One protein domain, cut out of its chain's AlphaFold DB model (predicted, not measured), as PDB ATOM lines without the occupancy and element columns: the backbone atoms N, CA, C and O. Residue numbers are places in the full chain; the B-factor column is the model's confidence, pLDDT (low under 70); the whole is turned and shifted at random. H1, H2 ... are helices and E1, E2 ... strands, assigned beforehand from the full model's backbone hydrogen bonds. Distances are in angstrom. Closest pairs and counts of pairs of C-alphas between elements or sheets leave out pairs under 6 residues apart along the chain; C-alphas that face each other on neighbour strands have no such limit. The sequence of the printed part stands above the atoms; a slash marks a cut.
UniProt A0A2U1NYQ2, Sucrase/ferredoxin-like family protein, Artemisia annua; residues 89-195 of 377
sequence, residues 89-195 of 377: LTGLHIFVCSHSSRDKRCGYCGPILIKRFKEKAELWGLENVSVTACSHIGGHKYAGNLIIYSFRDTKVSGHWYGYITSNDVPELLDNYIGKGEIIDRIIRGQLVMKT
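Overview. This is residues 89 to 195 of the 377 residues of the protein "Sucrase/ferredoxin-like family protein" of Artemisia annua (UniProt A0A2U1NYQ2). A twisted sheet of five strands forms a wall with helices over one face and the other face bare. The long helix H1 runs along E2 and E1, while the shorter H2 packs on H1 and, with its residues 172 to 177, on the sheet. The 107 printed residues hold two named helices and five named strands in the order E1 H1 E2 E3 E4 H2 E5; the mixed sheet runs E2 E1 E3 E4 E5, with E2 and E1 parallel and the other neighbours antiparallel. The class is mixed, helices and strands, and the whole is compact and rounded, with a radius of gyration of the C-alphas of 13.0 A and spans of 38 by 30 by 24 A.

Arrangement. E1, residues 92 to 97, is an inner strand. H1, residues 104 to 123, is on the sheet at a height over the sheet of 8.7 A; its closest C-alphas to E1 are those of Gly 110 and Cys 97, 5.6 A apart. E2, residues 129 to 134, is an edge strand parallel to E1, with N 132 and O 94 2.9 A apart. H1 lies over E2 and E1 and runs along the strands, at 14 degrees to E2 on the local plane. E1, H1 and E2 form a strand-helix-strand unit, two parallel neighbour strands with a helix between, and its crossover is right-handed. E3, residues 146 to 152, is antiparallel to E1, with N 95 and O 147 2.8 A apart. E4, residues 155 to 161, forms a hairpin with E3, with N 148 and O 159 2.9 A apart. H2, residues 169 to 179, touches H1 at a steep tilt of 51 degrees, the same way; the closest C-alphas are those of Val 169 and Phe 117, 6.2 A apart, and H1 touches H2 with residues 113 to 121 alone. The sheet and the helices H1 and H2 make two layers, the helices on one face of the sheet. E5, residues 187 to 194, is the other edge strand, antiparallel to E4, with N 158 and O 191 2.9 A apart. Every O i to N i+4 pair is within hydrogen-bond range in H2, and 14 of 16 are in H1.

Along the chain. E1 begins at C-alpha 92, (90.134, 112.956, 69.965), and spans 16.3 A. H1 spans 29.3 A from C-alpha 104 at (64.608, 108.865, 77.189). E2 spans 15.6 A, E3 19.4 A, E4 19.2 A and H2 14.9 A. E5 spans 20.5 A and ends at C-alpha 194, (95.446, 101.927, 58.684).

Size, cuts and confidence. The C-alphas farthest apart are those of Ser 101 and Asp 153, 38.4 A. The printed part has no cut, and the link from E2 to E3, 11 residues, is long. Mean pLDDT of the printed part is 87.6; residues 89, 178 and 194 to 195 are under 70.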
ATOM      1  N   LEU A  89      90.623 115.007  60.826       67.56
ATOM      2  CA  LEU A  89      90.357 114.736  62.243       67.56
ATOM      3  C   LEU A  89      91.688 114.595  62.998       67.56
ATOM      4  O   LEU A  89      92.378 113.581  62.870       67.56
ATOM      5  N   THR A  90      92.037 115.606  63.787       74.94
ATOM      6  CA  THR A  90      93.221 115.636  64.646       74.94
ATOM      7  C   THR A  90      92.816 115.492  66.114       74.94
ATOM      8  O   THR A  90      91.859 116.098  66.592       74.94
ATOM      9  N   GLY A  91      93.551 114.661  66.858       81.19
ATOM     10  CA  GLY A  91      93.255 114.401  68.267       81.19
ATOM     11  C   GLY A  91      92.074 113.448  68.482       81.19
ATOM     12  O   GLY A  91      92.004 112.373  67.875       81.19
ATOM     13  N   LEU A  92      91.195 113.806  69.423       87.81
ATOM     14  CA  LEU A  92      90.134 112.956  69.965       87.81
ATOM     15  C   LEU A  92      88.747 113.564  69.707       87.81
ATOM     16  O   LEU A  92      88.474 114.707  70.077       87.81
ATOM     17  N   HIS A  93      87.836 112.780  69.130       91.56
ATOM     18  CA  HIS A  93      86.463 113.200  68.843       91.56
ATOM     19  C   HIS A  93      85.458 112.279  69.547       91.56
ATOM     20  O   HIS A  93      85.247 111.129  69.147       91.56
ATOM     21  N   ILE A  94      84.837 112.794  70.611       94.38
ATOM     22  CA  ILE A  94      83.905 112.067  71.479       94.38
ATOM     23  C   ILE A  94      82.463 112.440  71.111       94.38
ATOM     24  O   ILE A  94      81.974 113.525  71.432       94.38
ATOM     25  N   PHE A  95      81.755 111.515  70.465       95.62
ATOM     26  CA  PHE A  95      80.356 111.672  70.065       95.62
ATOM     27  C   PHE A  95      79.426 110.993  71.072       95.62
ATOM     28  O   PHE A  95      79.357 109.766  71.142       95.62
ATOM     29  N   VAL A  96      78.681 111.782  71.849       96.19
ATOM     30  CA  VAL A  96      77.803 111.283  72.920       96.19
ATOM     31  C   VAL A  96      76.345 111.257  72.457       96.19
ATOM     32  O   VAL A  96      75.809 112.263  71.993       96.19
ATOM     33  N   CYS A  97      75.683 110.107  72.597       94.81
ATOM     34  CA  CYS A  97      74.292 109.898  72.182       94.81
ATOM     35  C   CYS A  97      73.325 110.634  73.127       94.81
ATOM     36  O   CYS A  97      73.025 110.129  74.210       94.81
ATOM     37  N   SER A  98      72.811 111.801  72.722       94.12
ATOM     38  CA  SER A  98      71.980 112.677  73.574       94.12
ATOM     39  C   SER A  98      70.545 112.874  73.071       94.12
ATOM     40  O   SER A  98      69.847 113.791  73.499       94.12
ATOM     41  N   HIS A  99      70.091 112.045  72.130       89.81
ATOM     42  CA  HIS A  99      68.735 112.123  71.589       89.81
ATOM     43  C   HIS A  99      67.667 111.785  72.654       89.81
ATOM     44  O   HIS A  99      67.776 110.773  73.342       89.81
ATOM     45  N   SER A 100      66.599 112.589  72.739       87.44
ATOM     46  CA  SER A 100      65.497 112.394  73.709       87.44
ATOM     47  C   SER A 100      64.188 111.892  73.085       87.44
ATOM     48  O   SER A 100      63.256 111.533  73.802       87.44
ATOM     49  N   SER A 101      64.086 111.889  71.752       80.38
ATOM     50  CA  SER A 101      62.849 111.605  71.007       80.38
ATOM     51  C   SER A 101      62.573 110.117  70.761       80.38
ATOM     52  O   SER A 101      61.429 109.756  70.495       80.38
ATOM     53  N   ARG A 102      63.602 109.258  70.833       71.44
ATOM     54  CA  ARG A 102      63.514 107.811  70.541       71.44
ATOM     55  C   ARG A 102      63.813 106.933  71.760       71.44
ATOM     56  O   ARG A 102      63.160 105.909  71.922       71.44
ATOM     57  N   ASP A 103      64.726 107.347  72.640       78.88
ATOM     58  CA  ASP A 103      64.917 106.763  73.971       78.88
ATOM     59  C   ASP A 103      65.181 107.871  75.004       78.88
ATOM     60  O   ASP A 103      66.033 108.735  74.803       78.88
ATOM     61  N   LYS A 104      64.458 107.853  76.130       89.06
ATOM     62  CA  LYS A 104      64.608 108.865  77.189       89.06
ATOM     63  C   LYS A 104      65.927 108.741  77.961       89.06
ATOM     64  O   LYS A 104      66.375 109.727  78.537       89.06
ATOM     65  N   ARG A 105      66.555 107.561  77.981       90.94
ATOM     66  CA  ARG A 105      67.796 107.301  78.729       90.94
ATOM     67  C   ARG A 105      68.989 108.018  78.107       90.94
ATOM     68  O   ARG A 105      69.766 108.626  78.828       90.94
ATOM     69  N   CYS A 106      69.104 108.014  76.779       90.12
ATOM     70  CA  CYS A 106      70.114 108.809  76.074       90.12
ATOM     71  C   CYS A 106      69.880 110.315  76.274       90.12
ATOM     72  O   CYS A 106      70.824 111.044  76.558       90.12
ATOM     73  N   GLY A 107      68.620 110.761  76.233       92.12
ATOM     74  CA  GLY A 107      68.246 112.142  76.553       92.12
ATOM     75  C   GLY A 107      68.572 112.585  77.988       92.12
ATOM     76  O   GLY A 107      68.768 113.773  78.220       92.12
ATOM     77  N   TYR A 108      68.657 111.648  78.939       93.88
ATOM     78  CA  TYR A 108      69.051 111.907  80.329       93.88
ATOM     79  C   TYR A 108      70.574 111.820  80.532       93.88
ATOM     80  O   TYR A 108      71.196 112.788  80.961       93.88
ATOM     81  N   CYS A 109      71.195 110.688  80.186       94.31
ATOM     82  CA  CYS A 109      72.626 110.466  80.413       94.31
ATOM     83  C   CYS A 109      73.509 111.329  79.498       94.31
ATOM     84  O   CYS A 109      74.570 111.777  79.921       94.31
ATOM     85  N   GLY A 110      73.090 111.569  78.251       95.06
ATOM     86  CA  GLY A 110      73.893 112.261  77.241       95.06
ATOM     87  C   GLY A 110      74.340 113.665  77.666       95.06
ATOM     88  O   GLY A 110      75.543 113.914  77.685       95.06
ATOM     89  N   PRO A 111      73.427 114.572  78.068       95.81
ATOM     90  CA  PRO A 111      73.796 115.904  78.555       95.81
ATOM     91  C   PRO A 111      74.716 115.886  79.786       95.81
ATOM     92  O   PRO A 111      75.636 116.699  79.865       95.81
ATOM     93  N   ILE A 112      74.508 114.942  80.715       97.00
ATOM     94  CA  ILE A 112      75.350 114.771  81.911       97.00
ATOM     95  C   ILE A 112      76.776 114.381  81.499       97.00
ATOM     96  O   ILE A 112      77.737 115.004  81.947       97.00
ATOM     97  N   LEU A 113      76.914 113.399  80.602       97.12
ATOM     98  CA  LEU A 113      78.206 112.963  80.076       97.12
ATOM     99  C   LEU A 113      78.908 114.073  79.285       97.12
ATOM    100  O   LEU A 113      80.076 114.330  79.542       97.12
ATOM    101  N   ILE A 114      78.213 114.774  78.379       96.94
ATOM    102  CA  ILE A 114      78.797 115.874  77.586       96.94
ATOM    103  C   ILE A 114      79.353 116.968  78.500       96.94
ATOM    104  O   ILE A 114      80.491 117.395  78.310       96.94
ATOM    105  N   LYS A 115      78.578 117.394  79.508       97.19
ATOM    106  CA  LYS A 115      79.047 118.354  80.512       97.19
ATOM    107  C   LYS A 115      80.290 117.816  81.225       97.19
ATOM    108  O   LYS A 115      81.304 118.504  81.273       97.19
ATOM    109  N   ARG A 116      80.237 116.571  81.709       97.12
ATOM    110  CA  ARG A 116      81.320 115.964  82.490       97.12
ATOM    111  C   ARG A 116      82.619 115.771  81.700       97.12
ATOM    112  O   ARG A 116      83.690 115.983  82.257       97.12
ATOM    113  N   PHE A 117      82.533 115.397  80.423       95.50
ATOM    114  CA  PHE A 117      83.688 115.300  79.526       95.50
ATOM    115  C   PHE A 117      84.323 116.673  79.283       95.50
ATOM    116  O   PHE A 117      85.542 116.780  79.360       95.50
ATOM    117  N   LYS A 118      83.523 117.726  79.050       95.31
ATOM    118  CA  LYS A 118      84.047 119.088  78.846       95.31
ATOM    119  C   LYS A 118      84.720 119.648  80.097       95.31
ATOM    120  O   LYS A 118      85.874 120.044  80.011       95.31
ATOM    121  N   GLU A 119      84.060 119.562  81.257       95.56
ATOM    122  CA  GLU A 119      84.651 119.931  82.557       95.56
ATOM    123  C   GLU A 119      86.003 119.248  82.799       95.56
ATOM    124  O   GLU A 119      86.914 119.851  83.361       95.56
ATOM    125  N   LYS A 120      86.131 117.969  82.417       94.06
ATOM    126  CA  LYS A 120      87.362 117.205  82.627       94.06
ATOM    127  C   LYS A 120      88.445 117.479  81.590       94.06
ATOM    128  O   LYS A 120      89.605 117.489  81.976       94.06
ATOM    129  N   ALA A 121      88.086 117.727  80.332       91.62
ATOM    130  CA  ALA A 121      89.038 118.152  79.309       91.62
ATOM    131  C   ALA A 121      89.637 119.529  79.647       91.62
ATOM    132  O   ALA A 121      90.853 119.684  79.646       91.62
ATOM    133  N   GLU A 122      88.791 120.487  80.037       93.19
ATOM    134  CA  GLU A 122      89.188 121.836  80.459       93.19
ATOM    135  C   GLU A 122      90.085 121.806  81.709       93.19
ATOM    136  O   GLU A 122      91.185 122.353  81.693       93.19
ATOM    137  N   LEU A 123      89.683 121.074  82.759       93.25
ATOM    138  CA  LEU A 123      90.468 120.906  83.992       93.25
ATOM    139  C   LEU A 123      91.845 120.248  83.771       93.25
ATOM    140  O   LEU A 123      92.727 120.379  84.619       93.25
ATOM    141  N   TRP A 124      92.018 119.504  82.678       91.19
ATOM    142  CA  TRP A 124      93.251 118.789  82.338       91.19
ATOM    143  C   TRP A 124      94.031 119.432  81.175       91.19
ATOM    144  O   TRP A 124      95.020 118.856  80.730       91.19
ATOM    145  N   GLY A 125      93.626 120.614  80.687       89.19
ATOM    146  CA  GLY A 125      94.322 121.325  79.603       89.19
ATOM    147  C   GLY A 125      94.281 120.602  78.248       89.19
ATOM    148  O   GLY A 125      95.190 120.742  77.434       89.19
ATOM    149  N   LEU A 126      93.256 119.781  78.010       87.25
ATOM    150  CA  LEU A 126      93.179 118.874  76.865       87.25
ATOM    151  C   LEU A 126      92.574 119.551  75.625       87.25
ATOM    152  O   LEU A 126      91.437 119.275  75.245       87.25
ATOM    153  N   GLU A 127      93.357 120.412  74.973       81.94
ATOM    154  CA  GLU A 127      92.942 121.164  73.774       81.94
ATOM    155  C   GLU A 127      92.532 120.252  72.599       81.94
ATOM    156  O   GLU A 127      91.555 120.520  71.903       81.94
ATOM    157  N   ASN A 128      93.211 119.112  72.432       84.25
ATOM    158  CA  ASN A 128      92.975 118.135  71.358       84.25
ATOM    159  C   ASN A 128      91.769 117.193  71.609       84.25
ATOM    160  O   ASN A 128      91.778 116.044  71.158       84.25
ATOM    161  N   VAL A 129      90.745 117.631  72.357       89.62
ATOM    162  CA  VAL A 129      89.561 116.821  72.710       89.62
ATOM    163  C   VAL A 129      88.257 117.550  72.385       89.62
ATOM    164  O   VAL A 129      87.781 118.404  73.133       89.62
ATOM    165  N   SER A 130      87.606 117.144  71.295       91.31
ATOM    166  CA  SER A 130      86.264 117.618  70.945       91.31
ATOM    167  C   SER A 130      85.173 116.710  71.529       91.31
ATOM    168  O   SER A 130      85.263 115.481  71.497       91.31
ATOM    169  N   VAL A 131      84.116 117.320  72.078       94.88
ATOM    170  CA  VAL A 131      83.010 116.613  72.750       94.88
ATOM    171  C   VAL A 131      81.676 117.109  72.197       94.88
ATOM    172  O   VAL A 131      81.258 118.244  72.467       94.88
ATOM    173  N   THR A 132      80.997 116.243  71.446       94.94
ATOM    174  CA  THR A 132      79.888 116.619  70.560       94.94
ATOM    175  C   THR A 132      78.632 115.793  70.835       94.94
ATOM    176  O   THR A 132      78.665 114.567  70.956       94.94
ATOM    177  N   ALA A 133      77.491 116.480  70.913       95.12
ATOM    178  CA  ALA A 133      76.173 115.861  70.990       95.12
ATOM    179  C   ALA A 133      75.808 115.211  69.647       95.12
ATOM    180  O   ALA A 133      75.880 115.865  68.608       95.12
ATOM    181  N   CYS A 134      75.374 113.951  69.656       93.31
ATOM    182  CA  CYS A 134      74.947 113.250  68.446       93.31
ATOM    183  C   CYS A 134      73.577 112.569  68.600       93.31
ATOM    184  O   CYS A 134      73.007 112.456  69.693       93.31
ATOM    185  N   SER A 135      73.026 112.151  67.458       88.81
ATOM    186  CA  SER A 135      71.708 111.529  67.338       88.81
ATOM    187  C   SER A 135      71.718 110.052  67.790       88.81
ATOM    188  O   SER A 135      72.555 109.624  68.585       88.81
ATOM    189  N   HIS A 136      70.733 109.255  67.367       82.56
ATOM    190  CA  HIS A 136      70.611 107.848  67.770       82.56
ATOM    191  C   HIS A 136      71.658 106.973  67.052       82.56
ATOM    192  O   HIS A 136      71.396 106.458  65.973       82.56
ATOM    193  N   ILE A 137      72.819 106.767  67.690       82.62
ATOM    194  CA  ILE A 137      73.890 105.849  67.230       82.62
ATOM    195  C   ILE A 137      73.400 104.394  67.056       82.62
ATOM    196  O   ILE A 137      73.962 103.629  66.279       82.62
ATOM    197  N   GLY A 138      72.367 103.984  67.797       81.19
ATOM    198  CA  GLY A 138      71.973 102.579  67.941       81.19
ATOM    199  C   GLY A 138      72.303 102.025  69.328       81.19
ATOM    200  O   GLY A 138      72.956 102.675  70.139       81.19
ATOM    201  N   GLY A 139      71.793 100.829  69.640       82.69
ATOM    202  CA  GLY A 139      72.064 100.174  70.924       82.69
ATOM    203  C   GLY A 139      71.562 100.939  72.159       82.69
ATOM    204  O   GLY A 139      72.232 100.937  73.181       82.69
ATOM    205  N   HIS A 140      70.377 101.559  72.116       82.50
ATOM    206  CA  HIS A 140      69.827 102.343  73.242       82.50
ATOM    207  C   HIS A 140      69.637 101.542  74.556       82.50
ATOM    208  O   HIS A 140      69.476 102.125  75.624       82.50
ATOM    209  N   LYS A 141      69.688 100.200  74.498       86.81
ATOM    210  CA  LYS A 141      69.802  99.308  75.668       86.81
ATOM    211  C   LYS A 141      71.021  99.669  76.532       86.81
ATOM    212  O   LYS A 141      70.922  99.618  77.751       86.81
ATOM    213  N   TYR A 142      72.111 100.080  75.886       87.38
ATOM    214  CA  TYR A 142      73.420 100.415  76.444       87.38
ATOM    215  C   TYR A 142      73.563 101.924  76.739       87.38
ATOM    216  O   TYR A 142      74.625 102.503  76.522       87.38
ATOM    217  N   ALA A 143      72.472 102.585  77.151       90.12
ATOM    218  CA  ALA A 143      72.412 104.038  77.356       90.12
ATOM    219  C   ALA A 143      73.500 104.565  78.311       90.12
ATOM    220  O   ALA A 143      73.969 103.848  79.188       90.12
ATOM    221  N   GLY A 144      73.907 105.822  78.107       90.94
ATOM    222  CA  GLY A 144      75.304 106.198  78.345       90.94
ATOM    223  C   GLY A 144      76.174 105.674  77.199       90.94
ATOM    224  O   GLY A 144      77.151 104.974  77.423       90.94
ATOM    225  N   ASN A 145      75.745 105.925  75.956       93.62
ATOM    226  CA  ASN A 145      76.355 105.373  74.748       93.62
ATOM    227  C   ASN A 145      77.129 106.460  73.997       93.62
ATOM    228  O   ASN A 145      76.558 107.512  73.697       93.62
ATOM    229  N   LEU A 146      78.382 106.192  73.640       94.00
ATOM    230  CA  LEU A 146      79.249 107.140  72.941       94.00
ATOM    231  C   LEU A 146      80.170 106.444  71.929       94.00
ATOM    232  O   LEU A 146      80.348 105.227  71.981       94.00
ATOM    233  N   ILE A 147      80.733 107.221  71.006       93.88
ATOM    234  CA  ILE A 147      81.808 106.795  70.104       93.88
ATOM    235  C   ILE A 147      83.019 107.683  70.366       93.88
ATOM    236  O   ILE A 147      82.874 108.904  70.406       93.88
ATOM    237  N   ILE A 148      84.195 107.079  70.514       92.62
ATOM    238  CA  ILE A 148      85.478 107.785  70.541       92.62
ATOM    239  C   ILE A 148      86.198 107.492  69.229       92.62
ATOM    240  O   ILE A 148      86.621 106.356  69.007       92.62
ATOM    241  N   TYR A 149      86.334 108.504  68.374       90.81
ATOM    242  CA  TYR A 149      87.277 108.470  67.261       90.81
ATOM    243  C   TYR A 149      88.597 109.113  67.681       90.81
ATOM    244  O   TYR A 149      88.600 110.150  68.343       90.81
ATOM    245  N   SER A 150      89.709 108.514  67.271       87.19
ATOM    246  CA  SER A 150      91.050 109.072  67.435       87.19
ATOM    247  C   SER A 150      91.886 108.844  66.184       87.19
ATOM    248  O   SER A 150      91.787 107.785  65.554       87.19
ATOM    249  N   PHE A 151      92.749 109.809  65.880       84.12
ATOM    250  CA  PHE A 151      93.820 109.667  64.902       84.12
ATOM    251  C   PHE A 151      95.172 109.715  65.622       84.12
ATOM    252  O   PHE A 151      95.461 110.668  66.347       84.12
ATOM    253  N   ARG A 152      95.970 108.659  65.458       74.81
ATOM    254  CA  ARG A 152      97.345 108.513  65.970       74.81
ATOM    255  C   ARG A 152      98.136 107.704  64.953       74.81
ATOM    256  O   ARG A 152      97.557 106.789  64.386       74.81
ATOM    257  N   ASP A 153      99.410 108.011  64.737       71.31
ATOM    258  CA  ASP A 153     100.382 107.104  64.098       71.31
ATOM    259  C   ASP A 153      99.854 106.422  62.814       71.31
ATOM    260  O   ASP A 153      99.763 105.198  62.724       71.31
ATOM    261  N   THR A 154      99.380 107.249  61.867       72.88
ATOM    262  CA  THR A 154      98.737 106.851  60.590       72.88
ATOM    263  C   THR A 154      97.590 105.828  60.720       72.88
ATOM    264  O   THR A 154      97.258 105.085  59.792       72.88
ATOM    265  N   LYS A 155      96.906 105.814  61.865       79.38
ATOM    266  CA  LYS A 155      95.808 104.906  62.204       79.38
ATOM    267  C   LYS A 155      94.595 105.699  62.689       79.38
ATOM    268  O   LYS A 155      94.629 106.381  63.713       79.38
ATOM    269  N   VAL A 156      93.482 105.559  61.971       84.19
ATOM    270  CA  VAL A 156      92.164 105.981  62.456       84.19
ATOM    271  C   VAL A 156      91.574 104.821  63.251       84.19
ATOM    272  O   VAL A 156      91.496 103.692  62.756       84.19
ATOM    273  N   SER A 157      91.120 105.086  64.472       87.00
ATOM    274  CA  SER A 157      90.356 104.113  65.257       87.00
ATOM    275  C   SER A 157      89.063 104.707  65.792       87.00
ATOM    276  O   SER A 157      89.054 105.838  66.268       87.00
ATOM    277  N   GLY A 158      87.987 103.924  65.739       90.75
ATOM    278  CA  GLY A 158      86.686 104.243  66.326       90.75
ATOM    279  C   GLY A 158      86.298 103.198  67.364       90.75
ATOM    280  O   GLY A 158      86.349 102.005  67.078       90.75
ATOM    281  N   HIS A 159      85.907 103.625  68.559       91.62
ATOM    282  CA  HIS A 159      85.547 102.737  69.665       91.62
ATOM    283  C   HIS A 159      84.130 103.043  70.146       91.62
ATOM    284  O   HIS A 159      83.830 104.178  70.516       91.62
ATOM    285  N   TRP A 160      83.258 102.033  70.150       94.06
ATOM    286  CA  TRP A 160      81.883 102.160  70.630       94.06
ATOM    287  C   TRP A 160      81.800 101.769  72.100       94.06
ATOM    288  O   TRP A 160      82.166 100.656  72.465       94.06
ATOM    289  N   TYR A 161      81.240 102.651  72.919       94.19
ATOM    290  CA  TYR A 161      81.108 102.489  74.364       94.19
ATOM    291  C   TYR A 161      79.649 102.577  74.807       94.19
ATOM    292  O   TYR A 161      78.853 103.304  74.208       94.19
ATOM    293  N   GLY A 162      79.293 101.843  75.863       94.62
ATOM    294  CA  GLY A 162      77.946 101.835  76.436       94.62
ATOM    295  C   GLY A 162      77.934 101.648  77.951       94.62
ATOM    296  O   GLY A 162      78.938 101.258  78.536       94.62
ATOM    297  N   TYR A 163      76.785 101.924  78.575       94.56
ATOM    298  CA  TYR A 163      76.605 101.978  80.038       94.56
ATOM    299  C   TYR A 163      77.477 103.022  80.769       94.56
ATOM    300  O   TYR A 163      77.612 102.959  81.989       94.56
ATOM    301  N   ILE A 164      78.033 104.004  80.052       95.00
ATOM    302  CA  ILE A 164      78.971 104.992  80.605       95.00
ATOM    303  C   ILE A 164      78.283 105.916  81.611       95.00
ATOM    304  O   ILE A 164      77.250 106.526  81.313       95.00
ATOM    305  N   THR A 165      78.894 106.063  82.787       94.25
ATOM    306  CA  THR A 165      78.477 106.990  83.845       94.25
ATOM    307  C   THR A 165      79.397 108.214  83.913       94.25
ATOM    308  O   THR A 165      80.464 108.255  83.303       94.25
ATOM    309  N   SER A 166      79.028 109.220  84.712       93.88
ATOM    310  CA  SER A 166      79.890 110.373  85.030       93.88
ATOM    311  C   SER A 166      81.212 110.005  85.719       93.88
ATOM    312  O   SER A 166      82.110 110.847  85.793       93.88
ATOM    313  N   ASN A 167      81.312 108.780  86.244       93.44
ATOM    314  CA  ASN A 167      82.446 108.296  87.025       93.44
ATOM    315  C   ASN A 167      83.466 107.556  86.150       93.44
ATOM    316  O   ASN A 167      84.643 107.563  86.486       93.44
ATOM    317  N   ASP A 168      83.043 107.001  85.008       93.19
ATOM    318  CA  ASP A 168      83.935 106.409  83.999       93.19
ATOM    319  C   ASP A 168      84.652 107.483  83.157       93.19
ATOM    320  O   ASP A 168      85.677 107.209  82.545       93.19
ATOM    321  N   VAL A 169      84.131 108.719  83.110       93.44
ATOM    322  CA  VAL A 169      84.670 109.816  82.277       93.44
ATOM    323  C   VAL A 169      86.157 110.130  82.525       93.44
ATOM    324  O   VAL A 169      86.877 110.280  81.538       93.44
ATOM    325  N   PRO A 170      86.658 110.244  83.774       91.56
ATOM    326  CA  PRO A 170      88.076 110.507  84.016       91.56
ATOM    327  C   PRO A 170      88.959 109.344  83.553       91.56
ATOM    328  O   PRO A 170      89.997 109.590  82.958       91.56
ATOM    329  N   GLU A 171      88.529 108.101  83.776       90.50
ATOM    330  CA  GLU A 171      89.258 106.900  83.352       90.50
ATOM    331  C   GLU A 171      89.272 106.761  81.823       90.50
ATOM    332  O   GLU A 171      90.309 106.462  81.244       90.50
ATOM    333  N   LEU A 172      88.149 107.050  81.153       90.50
ATOM    334  CA  LEU A 172      88.079 107.103  79.693       90.50
ATOM    335  C   LEU A 172      89.042 108.140  79.118       90.50
ATOM    336  O   LEU A 172      89.690 107.846  78.125       90.50
ATOM    337  N   LEU A 173      89.156 109.328  79.717       88.62
ATOM    338  CA  LEU A 173      90.107 110.342  79.253       88.62
ATOM    339  C   LEU A 173      91.564 109.946  79.552       88.62
ATOM    340  O   LEU A 173      92.398 110.049  78.660       88.62
ATOM    341  N   ASP A 174      91.864 109.456  80.757       85.38
ATOM    342  CA  ASP A 174      93.221 109.072  81.176       85.38
ATOM    343  C   ASP A 174      93.765 107.883  80.364       85.38
ATOM    344  O   ASP A 174      94.818 107.979  79.728       85.38
ATOM    345  N   ASN A 175      92.998 106.789  80.277       77.81
ATOM    346  CA  ASN A 175      93.404 105.600  79.529       77.81
ATOM    347  C   ASN A 175      93.503 105.881  78.020       77.81
ATOM    348  O   ASN A 175      94.500 105.490  77.415       77.81
ATOM    349  N   TYR A 176      92.559 106.609  77.398       76.94
ATOM    350  CA  TYR A 176      92.672 106.918  75.961       76.94
ATOM    351  C   TYR A 176      93.788 107.898  75.632       76.94
ATOM    352  O   TYR A 176      94.457 107.731  74.611       76.94
ATOM    353  N   ILE A 177      93.960 108.954  76.429       73.62
ATOM    354  CA  ILE A 177      94.868 110.045  76.072       73.62
ATOM    355  C   ILE A 177      96.280 109.722  76.549       73.62
ATOM    356  O   ILE A 177      97.188 109.712  75.718       73.62
ATOM    357  N   GLY A 178      96.453 109.400  77.831       66.88
ATOM    358  CA  GLY A 178      97.759 109.098  78.415       66.88
ATOM    359  C   GLY A 178      98.348 107.780  77.913       66.88
ATOM    360  O   GLY A 178      99.506 107.749  77.509       66.88
ATOM    361  N   LYS A 179      97.551 106.704  77.892       71.00
ATOM    362  CA  LYS A 179      98.052 105.337  77.627       71.00
ATOM    363  C   LYS A 179      97.730 104.804  76.228       71.00
ATOM    364  O   LYS A 179      98.448 103.960  75.709       71.00
ATOM    365  N   GLY A 180      96.658 105.292  75.597       73.12
ATOM    366  CA  GLY A 180      96.108 104.707  74.365       73.12
ATOM    367  C   GLY A 180      95.337 103.395  74.586       73.12
ATOM    368  O   GLY A 180      95.088 102.662  73.630       73.12
ATOM    369  N   GLU A 181      94.972 103.096  75.834       82.38
ATOM    370  CA  GLU A 181      94.326 101.852  76.257       82.38
ATOM    371  C   GLU A 181      92.810 101.842  76.002       82.38
ATOM    372  O   GLU A 181      92.133 102.872  75.979       82.38
ATOM    373  N   ILE A 182      92.269 100.633  75.838       85.25
ATOM    374  CA  ILE A 182      90.854 100.356  75.581       85.25
ATOM    375  C   ILE A 182      90.221  99.805  76.863       85.25
ATOM    376  O   ILE A 182      90.800  98.948  77.524       85.25
ATOM    377  N   ILE A 183      89.019 100.268  77.221       86.25
ATOM    378  CA  ILE A 183      88.357  99.847  78.463       86.25
ATOM    379  C   ILE A 183      87.388  98.690  78.182       86.25
ATOM    380  O   ILE A 183      86.182  98.875  77.995       86.25
ATOM    381  N   ASP A 184      87.918  97.467  78.183       85.75
ATOM    382  CA  ASP A 184      87.200  96.258  77.748       85.75
ATOM    383  C   ASP A 184      85.893  95.963  78.508       85.75
ATOM    384  O   ASP A 184      84.964  95.386  77.941       85.75
ATOM    385  N   ARG A 185      85.748  96.417  79.763       88.19
ATOM    386  CA  ARG A 185      84.499  96.231  80.535       88.19
ATOM    387  C   ARG A 185      83.280  96.989  79.976       88.19
ATOM    388  O   ARG A 185      82.156  96.675  80.363       88.19
ATOM    389  N   ILE A 186      83.491  98.003  79.130       90.50
ATOM    390  CA  ILE A 186      82.447  98.915  78.614       90.50
ATOM    391  C   ILE A 186      82.457  99.068  77.082       90.50
ATOM    392  O   ILE A 186      81.538  99.685  76.526       90.50
ATOM    393  N   ILE A 187      83.450  98.503  76.383       90.81
ATOM    394  CA  ILE A 187      83.480  98.494  74.916       90.81
ATOM    395  C   ILE A 187      82.379  97.591  74.335       90.81
ATOM    396  O   ILE A 187      81.993  96.562  74.892       90.81
ATOM    397  N   ARG A 188      81.857  98.000  73.180       91.25
ATOM    398  CA  ARG A 188      80.811  97.316  72.408       91.25
ATOM    399  C   ARG A 188      81.242  96.928  70.994       91.25
ATOM    400  O   ARG A 188      80.537  96.171  70.341       91.25
ATOM    401  N   GLY A 189      82.350  97.480  70.506       88.50
ATOM    402  CA  GLY A 189      82.878  97.247  69.164       88.50
ATOM    403  C   GLY A 189      84.000  98.229  68.828       88.50
ATOM    404  O   GLY A 189      84.151  99.260  69.492       88.50
ATOM    405  N   GLN A 190      84.770  97.913  67.788       90.62
ATOM    406  CA  GLN A 190      85.914  98.702  67.332       90.62
ATOM    407  C   GLN A 190      85.973  98.743  65.797       90.62
ATOM    408  O   GLN A 190      85.668  97.760  65.126       90.62
ATOM    409  N   LEU A 191      86.412  99.880  65.264       84.69
ATOM    410  CA  LEU A 191      86.822 100.105  63.882       84.69
ATOM    411  C   LEU A 191      88.308 100.454  63.908       84.69
ATOM    412  O   LEU A 191      88.728 101.307  64.691       84.69
ATOM    413  N   VAL A 192      89.089  99.827  63.034       81.25
ATOM    414  CA  VAL A 192      90.506 100.140  62.831       81.25
ATOM    415  C   VAL A 192      90.745 100.305  61.339       81.25
ATOM    416  O   VAL A 192      90.480  99.389  60.566       81.25
ATOM    417  N   MET A 193      91.276 101.458  60.943       74.06
ATOM    418  CA  MET A 193      91.736 101.724  59.585       74.06
ATOM    419  C   MET A 193      93.191 102.187  59.641       74.06
ATOM    420  O   MET A 193      93.506 103.186  60.287       74.06
ATOM    421  N   LYS A 194      94.083 101.462  58.960       66.38
ATOM    422  CA  LYS A 194      95.446 101.927  58.684       66.38
ATOM    423  C   LYS A 194      95.391 102.851  57.466       66.38
ATOM    424  O   LYS A 194      95.015 102.395  56.387       66.38
ATOM    425  N   THR A 195      95.763 104.118  57.614       55.03
ATOM    426  CA  THR A 195      96.080 104.970  56.459       55.03
ATOM    427  C   THR A 195      97.489 104.590  56.006       55.03
ATOM    428  O   THR A 195      98.411 104.628  56.815       55.03
TER     429      THR A 195